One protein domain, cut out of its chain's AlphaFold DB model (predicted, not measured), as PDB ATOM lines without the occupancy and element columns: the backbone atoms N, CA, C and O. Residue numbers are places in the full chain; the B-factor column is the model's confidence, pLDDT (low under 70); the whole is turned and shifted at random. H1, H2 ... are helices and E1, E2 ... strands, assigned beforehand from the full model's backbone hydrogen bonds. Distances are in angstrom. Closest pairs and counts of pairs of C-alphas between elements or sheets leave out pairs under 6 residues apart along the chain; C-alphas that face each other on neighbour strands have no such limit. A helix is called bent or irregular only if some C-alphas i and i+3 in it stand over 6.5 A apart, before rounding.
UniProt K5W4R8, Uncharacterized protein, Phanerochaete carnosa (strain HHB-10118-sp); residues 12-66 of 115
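This is residues 12 to 66 of the 115 residues of an uncharacterized protein of Phanerochaete carnosa (strain HHB-10118-sp) (UniProt K5W4R8). What does the model look like at first sight? A two-stranded hairpin, E1 and E2, forms the middle of an elongated domain, with the helix H1 set off at one end of the long axis and the tail, residues 58 to 66, at the other end. The long stretch of residues 23 to 42 leads from H1 past the hairpin to the start of E1. What is it made of, and how large is it? The printed part has 55 residues, with one named helix and two named strands in the order H1, E1, E2; the sheet has the order E1 - E2 and is antiparallel, and the class is mixed, helices and strands, with under half of the residues in named elements. It is only just loose, close to compact, with a radius of gyration of the C-alphas of 12.6 A and spans of 38 by 22 by 13 A.

Where are the strands? E1 is residues 43 to 48, 15.3 A from first to last C-alpha, and begins with C-alpha 43 at (38.612, -22.035, 11.082). E2 is residues 51 to 57, 17.0 A long, and ends with C-alpha 57 at (42.477, -23.563, 10.491). Where is the helix? H1 is residues 12 to 22, 16.4 A long, and begins with C-alpha 12 at (27.257, -6.290, 19.310). It is irregular, but only just: C-alphas 18 and 21 are 6.8 A apart.

How do the two strands pair? E1 and E2 are a hairpin of antiparallel neighbours, with 153 degrees between their directions. The C-alphas of Asp 43 and Asn 57 face each other at 4.2 A, and those of Arg 48 and Ala 51 at 5.4 A. N 44 and O 56, 2.8 A apart, and N 53 and O 46, also 2.8 A apart, are within hydrogen-bond range. How does the helix stand to them? H1 and E2 are apart, with no C-alpha of the one within 8 A of the other. Is the helix's backbone in order? In H1, 5 of 7 O i to N i+4 pairs are within hydrogen-bond range.

How far does it reach? The two C-alphas farthest apart are those of Ile 14 and Ser 61, at 37.9 A. Is the printed part whole, and which links are long? It has no cut from residue 12 to residue 66. The link from H1 to E1, 20 residues, is long, and the link from E1 to E2, 2 residues, is tight. Where is confidence low? No printed residue is under 70, and the mean pLDDT of the printed part is 87.9.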
ATOM      1  N   ASP A  12      26.954  -4.946  19.792       92.38
ATOM      2  CA  ASP A  12      27.257  -6.290  19.310       92.38
ATOM      3  C   ASP A  12      26.713  -7.386  20.235       92.38
ATOM      4  O   ASP A  12      26.127  -8.357  19.749       92.38
ATOM      5  N   ASP A  13      26.788  -7.187  21.556       89.50
ATOM      6  CA  ASP A  13      26.170  -8.086  22.535       89.50
ATOM      7  C   ASP A  13      24.642  -8.115  22.380       89.50
ATOM      8  O   ASP A  13      24.019  -9.179  22.399       89.50
ATOM      9  N   ILE A  14      24.015  -6.942  22.221       91.69
ATOM     10  CA  ILE A  14      22.556  -6.824  22.068       91.69
ATOM     11  C   ILE A  14      22.104  -7.519  20.785       91.69
ATOM     12  O   ILE A  14      21.146  -8.294  20.805       91.69
ATOM     13  N   TYR A  15      22.786  -7.255  19.672       90.44
ATOM     14  CA  TYR A  15      22.441  -7.821  18.374       90.44
ATOM     15  C   TYR A  15      22.554  -9.346  18.373       90.44
ATOM     16  O   TYR A  15      21.590 -10.035  18.032       90.44
ATOM     17  N   SER A  16      23.694  -9.874  18.827       88.56
ATOM     18  CA  SER A  16      23.918 -11.316  18.894       88.56
ATOM     19  C   SER A  16      22.917 -12.007  19.832       88.56
ATOM     20  O   SER A  16      22.254 -12.972  19.440       88.56
ATOM     21  N   SER A  17      22.722 -11.475  21.046       86.94
ATOM     22  CA  SER A  17      21.797 -12.066  22.027       86.94
ATOM     23  C   SER A  17      20.337 -12.054  21.565       86.94
ATOM     24  O   SER A  17      19.605 -13.011  21.824       86.94
ATOM     25  N   SER A  18      19.916 -11.024  20.829       89.00
ATOM     26  CA  SER A  18      18.547 -10.928  20.305       89.00
ATOM     27  C   SER A  18      18.249 -11.996  19.246       89.00
ATOM     28  O   SER A  18      17.123 -12.484  19.164       89.00
ATOM     29  N   LEU A  19      19.255 -12.400  18.462       87.69
ATOM     30  CA  LEU A  19      19.114 -13.404  17.401       87.69
ATOM     31  C   LEU A  19      19.410 -14.835  17.868       87.69
ATOM     32  O   LEU A  19      19.022 -15.789  17.196       87.69
ATOM     33  N   GLN A  20      20.022 -15.003  19.043       81.81
ATOM     34  CA  GLN A  20      20.355 -16.312  19.611       81.81
ATOM     35  C   GLN A  20      19.137 -17.248  19.718       81.81
ATOM     36  O   GLN A  20      19.262 -18.461  19.544       81.81
ATOM     37  N   THR A  21      17.952 -16.692  19.976       81.19
ATOM     38  CA  THR A  21      16.701 -17.458  20.120       81.19
ATOM     39  C   THR A  21      16.212 -18.103  18.821       81.19
ATOM     40  O   THR A  21      15.386 -19.008  18.875       81.19
ATOM     41  N   LEU A  22      16.738 -17.688  17.664       83.81
ATOM     42  CA  LEU A  22      16.343 -18.223  16.360       83.81
ATOM     43  C   LEU A  22      17.007 -19.569  16.031       83.81
ATOM     44  O   LEU A  22      16.620 -20.206  15.057       83.81
ATOM     45  N   CYS A  23      18.000 -20.008  16.815       76.75
ATOM     46  CA  CYS A  23      18.751 -21.249  16.579       76.75
ATOM     47  C   CYS A  23      19.426 -21.331  15.190       76.75
ATOM     48  O   CYS A  23      19.671 -22.424  14.688       76.75
ATOM     49  N   LEU A  24      19.767 -20.187  14.582       78.75
ATOM     50  CA  LEU A  24      20.418 -20.093  13.262       78.75
ATOM     51  C   LEU A  24      21.945 -19.888  13.338       78.75
ATOM     52  O   LEU A  24      22.573 -19.497  12.359       78.75
ATOM     53  N   GLY A  25      22.547 -20.130  14.504       75.00
ATOM     54  CA  GLY A  25      23.955 -19.836  14.779       75.00
ATOM     55  C   GLY A  25      24.155 -18.519  15.535       75.00
ATOM     56  O   GLY A  25      23.211 -17.960  16.095       75.00
ATOM     57  N   HIS A  26      25.403 -18.051  15.600       75.50
ATOM     58  CA  HIS A  26      25.771 -16.820  16.303       75.50
ATOM     59  C   HIS A  26      25.892 -15.668  15.303       75.50
ATOM     60  O   HIS A  26      26.821 -15.637  14.498       75.50
ATOM     61  N   ALA A  27      24.937 -14.741  15.328       86.25
ATOM     62  CA  ALA A  27      24.927 -13.613  14.404       86.25
ATOM     63  C   ALA A  27      26.052 -12.617  14.730       86.25
ATOM     64  O   ALA A  27      26.261 -12.262  15.892       86.25
ATOM     65  N   LEU A  28      26.753 -12.152  13.696       90.50
ATOM     66  CA  LEU A  28      27.838 -11.179  13.817       90.50
ATOM     67  C   LEU A  28      27.317  -9.767  13.553       90.50
ATOM     68  O   LEU A  28      26.632  -9.530  12.560       90.50
ATOM     69  N   TRP A  29      27.673  -8.826  14.426       92.38
ATOM     70  CA  TRP A  29      27.398  -7.402  14.212       92.38
ATOM     71  C   TRP A  29      28.316  -6.796  13.143       92.38
ATOM     72  O   TRP A  29      27.900  -5.916  12.392       92.38
ATOM     73  N   TYR A  30      29.552  -7.289  13.047       92.56
ATOM     74  CA  TYR A  30      30.522  -6.910  12.028       92.56
ATOM     75  C   TYR A  30      30.896  -8.157  11.211       92.56
ATOM     76  O   TYR A  30      31.808  -8.892  11.594       92.56
ATOM     77  N   PRO A  31      30.151  -8.448  10.128       89.19
ATOM     78  CA  PRO A  31      30.315  -9.683   9.362       89.19
ATOM     79  C   PRO A  31      31.502  -9.644   8.390       89.19
ATOM     80  O   PRO A  31      31.869 -10.684   7.853       89.19
ATOM     81  N   GLU A  32      32.087  -8.467   8.154       92.12
ATOM     82  CA  GLU A  32      33.211  -8.311   7.235       92.12
ATOM     83  C   GLU A  32      34.463  -9.046   7.743       92.12
ATOM     84  O   GLU A  32      34.723  -9.073   8.955       92.12
ATOM     85  N   PRO A  33      35.283  -9.596   6.834       90.00
ATOM     86  CA  PRO A  33      36.514 -10.278   7.194       90.00
ATOM     87  C   PRO A  33      37.433  -9.410   8.052       90.00
ATOM     88  O   PRO A  33      37.817  -8.295   7.690       90.00
ATOM     89  N   HIS A  34      37.853  -9.954   9.193       90.62
ATOM     90  CA  HIS A  34      38.905  -9.343   9.994       90.62
ATOM     91  C   HIS A  34      40.251  -9.395   9.239       90.62
ATOM     92  O   HIS A  34      40.448 -10.176   8.311       90.62
ATOM     93  N   LYS A  35      41.251  -8.624   9.686       89.12
ATOM     94  CA  LYS A  35      42.620  -8.629   9.121       89.12
ATOM     95  C   LYS A  35      43.313  -9.999   9.149       89.12
ATOM     96  O   LYS A  35      44.327 -10.186   8.487       89.12
ATOM     97  N   SER A  36      42.768 -10.946   9.909       87.50
ATOM     98  CA  SER A  36      43.167 -12.355   9.903       87.50
ATOM     99  C   SER A  36      42.734 -13.117   8.637       87.50
ATOM    100  O   SER A  36      43.073 -14.288   8.493       87.50
ATOM    101  N   GLY A  37      41.994 -12.479   7.726       88.56
ATOM    102  CA  GLY A  37      41.541 -13.029   6.447       88.56
ATOM    103  C   GLY A  37      40.075 -13.464   6.443       88.56
ATOM    104  O   GLY A  37      39.415 -13.470   7.485       88.56
ATOM    105  N   GLU A  38      39.598 -13.836   5.253       91.06
ATOM    106  CA  GLU A  38      38.258 -14.388   5.011       91.06
ATOM    107  C   GLU A  38      38.039 -15.681   5.817       91.06
ATOM    108  O   GLU A  38      38.935 -16.535   5.822       91.06
ATOM    109  N   PRO A  39      36.879 -15.858   6.477       90.00
ATOM    110  CA  PRO A  39      36.524 -17.119   7.114       90.00
ATOM    111  C   PRO A  39      36.494 -18.298   6.128       90.00
ATOM    112  O   PRO A  39      35.959 -18.213   5.024       90.00
ATOM    113  N   GLN A  40      37.030 -19.435   6.555       90.69
ATOM    114  CA  GLN A  40      37.086 -20.689   5.810       90.69
ATOM    115  C   GLN A  40      36.550 -21.849   6.654       90.69
ATOM    116  O   GLN A  40      36.558 -21.820   7.886       90.69
ATOM    117  N   ILE A  41      36.108 -22.919   5.987       89.69
ATOM    118  CA  ILE A  41      35.725 -24.161   6.672       89.69
ATOM    119  C   ILE A  41      36.934 -24.687   7.453       89.69
ATOM    120  O   ILE A  41      38.031 -24.792   6.903       89.69
ATOM    121  N   GLY A  42      36.714 -25.020   8.726       89.56
ATOM    122  CA  GLY A  42      37.757 -25.488   9.639       89.56
ATOM    123  C   GLY A  42      38.437 -24.380  10.442       89.56
ATOM    124  O   GLY A  42      39.307 -24.694  11.248       89.56
ATOM    125  N   ASP A  43      38.060 -23.112  10.267       91.06
ATOM    126  CA  ASP A  43      38.612 -22.035  11.082       91.06
ATOM    127  C   ASP A  43      38.199 -22.159  12.549       91.06
ATOM    128  O   ASP A  43      37.022 -22.280  12.896       91.06
ATOM    129  N   VAL A  44      39.194 -22.038  13.417       90.94
ATOM    130  CA  VAL A  44      39.040 -21.885  14.856       90.94
ATOM    131  C   VAL A  44      39.356 -20.438  15.199       90.94
ATOM    132  O   VAL A  44      40.362 -19.877  14.763       90.94
ATOM    133  N   GLY A  45      38.482 -19.811  15.979       91.56
ATOM    134  CA  GLY A  45      38.582 -18.396  16.299       91.56
ATOM    135  C   GLY A  45      37.717 -18.000  17.482       91.56
ATOM    136  O   GLY A  45      37.123 -18.842  18.154       91.56
ATOM    137  N   PHE A  46      37.637 -16.699  17.723       91.62
ATOM    138  CA  PHE A  46      36.758 -16.121  18.734       91.62
ATOM    139  C   PHE A  46      36.043 -14.894  18.178       91.62
ATOM    140  O   PHE A  46      36.469 -14.303  17.186       91.62
ATOM    141  N   ILE A  47      34.944 -14.515  18.822       91.38
ATOM    142  CA  ILE A  47      34.186 -13.320  18.463       91.38
ATOM    143  C   ILE A  47      34.562 -12.212  19.434       91.38
ATOM    144  O   ILE A  47      34.594 -12.426  20.648       91.38
ATOM    145  N   ARG A  48      34.862 -11.029  18.904       90.19
ATOM    146  CA  ARG A  48      35.144  -9.841  19.705       90.19
ATOM    147  C   ARG A  48      34.613  -8.606  19.000       90.19
ATOM    148  O   ARG A  48      34.887  -8.418  17.819       90.19
ATOM    149  N   GLU A  49      33.891  -7.771  19.747       91.19
ATOM    150  CA  GLU A  49      33.327  -6.510  19.242       91.19
ATOM    151  C   GLU A  49      32.503  -6.742  17.959       91.19
ATOM    152  O   GLU A  49      32.591  -6.004  16.980       91.19
ATOM    153  N   GLY A  50      31.733  -7.836  17.945       91.25
ATOM    154  CA  GLY A  50      30.879  -8.212  16.823       91.25
ATOM    155  C   GLY A  50      31.551  -8.888  15.627       91.25
ATOM    156  O   GLY A  50      30.819  -9.295  14.728       91.25
ATOM    157  N   ALA A  51      32.881  -9.022  15.604       92.56
ATOM    158  CA  ALA A  51      33.638  -9.608  14.495       92.56
ATOM    159  C   ALA A  51      34.209 -10.989  14.842       92.56
ATOM    160  O   ALA A  51      34.615 -11.226  15.981       92.56
ATOM    161  N   PHE A  52      34.307 -11.883  13.854       93.25
ATOM    162  CA  PHE A  52      35.038 -13.144  14.001       93.25
ATOM    163  C   PHE A  52      36.534 -12.945  13.727       93.25
ATOM    164  O   PHE A  52      36.933 -12.460  12.668       93.25
ATOM    165  N   ILE A  53      37.368 -13.342  14.686       92.88
ATOM    166  CA  ILE A  53      38.823 -13.238  14.619       92.88
ATOM    167  C   ILE A  53      39.406 -14.652  14.545       92.88
ATOM    168  O   ILE A  53      39.309 -15.433  15.496       92.88
ATOM    169  N   ARG A  54      40.033 -14.969  13.407       92.88
ATOM    170  CA  ARG A  54      40.611 -16.291  13.121       92.88
ATOM    171  C   ARG A  54      41.902 -16.491  13.916       92.88
ATOM    172  O   ARG A  54      42.758 -15.605  13.930       92.88
ATOM    173  N   LEU A  55      42.062 -17.656  14.537       91.00
ATOM    174  CA  LEU A  55      43.294 -18.076  15.208       91.00
ATOM    175  C   LEU A  55      44.116 -19.002  14.306       91.00
ATOM    176  O   LEU A  55      45.263 -18.687  13.998       91.00
ATOM    177  N   PHE A  56      43.513 -20.101  13.850       89.69
ATOM    178  CA  PHE A  56      44.108 -21.093  12.949       89.69
ATOM    179  C   PHE A  56      43.008 -21.850  12.187       89.69
ATOM    180  O   PHE A  56      41.830 -21.714  12.513       89.69
ATOM    181  N   ASN A  57      43.383 -22.650  11.188       89.81
ATOM    182  CA  ASN A  57      42.477 -23.563  10.491       89.81
ATOM    183  C   ASN A  57      42.876 -25.014  10.795       89.81
ATOM    184  O   ASN A  57      44.064 -25.315  10.886       89.81
ATOM    185  N   LEU A  58      41.893 -25.898  10.971       86.69
ATOM    186  CA  LEU A  58      42.114 -27.328  11.214       86.69
ATOM    187  C   LEU A  58      42.715 -28.051  10.002       86.69
ATOM    188  O   LEU A  58      43.382 -29.069  10.162       86.69
ATOM    189  N   ASP A  59      42.463 -27.551   8.797       84.69
ATOM    190  CA  ASP A  59      43.068 -28.056   7.577       84.69
ATOM    191  C   ASP A  59      44.413 -27.365   7.328       84.69
ATOM    192  O   ASP A  59      44.491 -26.251   6.806       84.69
ATOM    193  N   THR A  60      45.479 -28.069   7.700       75.94
ATOM    194  CA  THR A  60      46.870 -27.645   7.509       75.94
ATOM    195  C   THR A  60      47.459 -28.094   6.169       75.94
ATOM    196  O   THR A  60      48.607 -27.763   5.869       75.94
ATOM    197  N   SER A  61      46.700 -28.816   5.333       82.12
ATOM    198  CA  SER A  61      47.196 -29.325   4.044       82.12
ATOM    199  C   SER A  61      47.398 -28.224   3.000       82.12
ATOM    200  O   SER A  61      48.223 -28.363   2.096       82.12
ATOM    201  N   ALA A  62      46.663 -27.121   3.143       84.56
ATOM    202  CA  ALA A  62      46.598 -26.031   2.184       84.56
ATOM    203  C   ALA A  62      47.237 -24.752   2.767       84.56
ATOM    204  O   ALA A  62      46.729 -24.202   3.751       84.56
ATOM    205  N   PRO A  63      48.339 -24.238   2.188       84.12
ATOM    206  CA  PRO A  63      49.066 -23.093   2.738       84.12
ATOM    207  C   PRO A  63      48.229 -21.806   2.793       84.12
ATOM    208  O   PRO A  63      48.439 -20.979   3.677       84.12
ATOM    209  N   GLU A  64      47.252 -21.642   1.901       84.56
ATOM    210  CA  GLU A  64      46.317 -20.513   1.878       84.56
ATOM    211  C   GLU A  64      45.367 -20.465   3.084       84.56
ATOM    212  O   GLU A  64      44.800 -19.409   3.369       84.56
ATOM    213  N   LYS A  65      45.198 -21.581   3.807       86.94
ATOM    214  CA  LYS A  65      44.364 -21.644   5.017       86.94
ATOM    215  C   LYS A  65      45.105 -21.217   6.278       86.94
ATOM    216  O   LYS A  65      44.490 -20.985   7.320       86.94
ATOM    217  N   LYS A  66      46.429 -21.074   6.194       85.25
ATOM    218  CA  LYS A  66      47.269 -20.705   7.327       85.25
ATOM    219  C   LYS A  66      47.065 -19.237   7.703       85.25
ATOM    220  O   LYS A  66      47.243 -18.333   6.890       85.25
TER     221      LYS A  66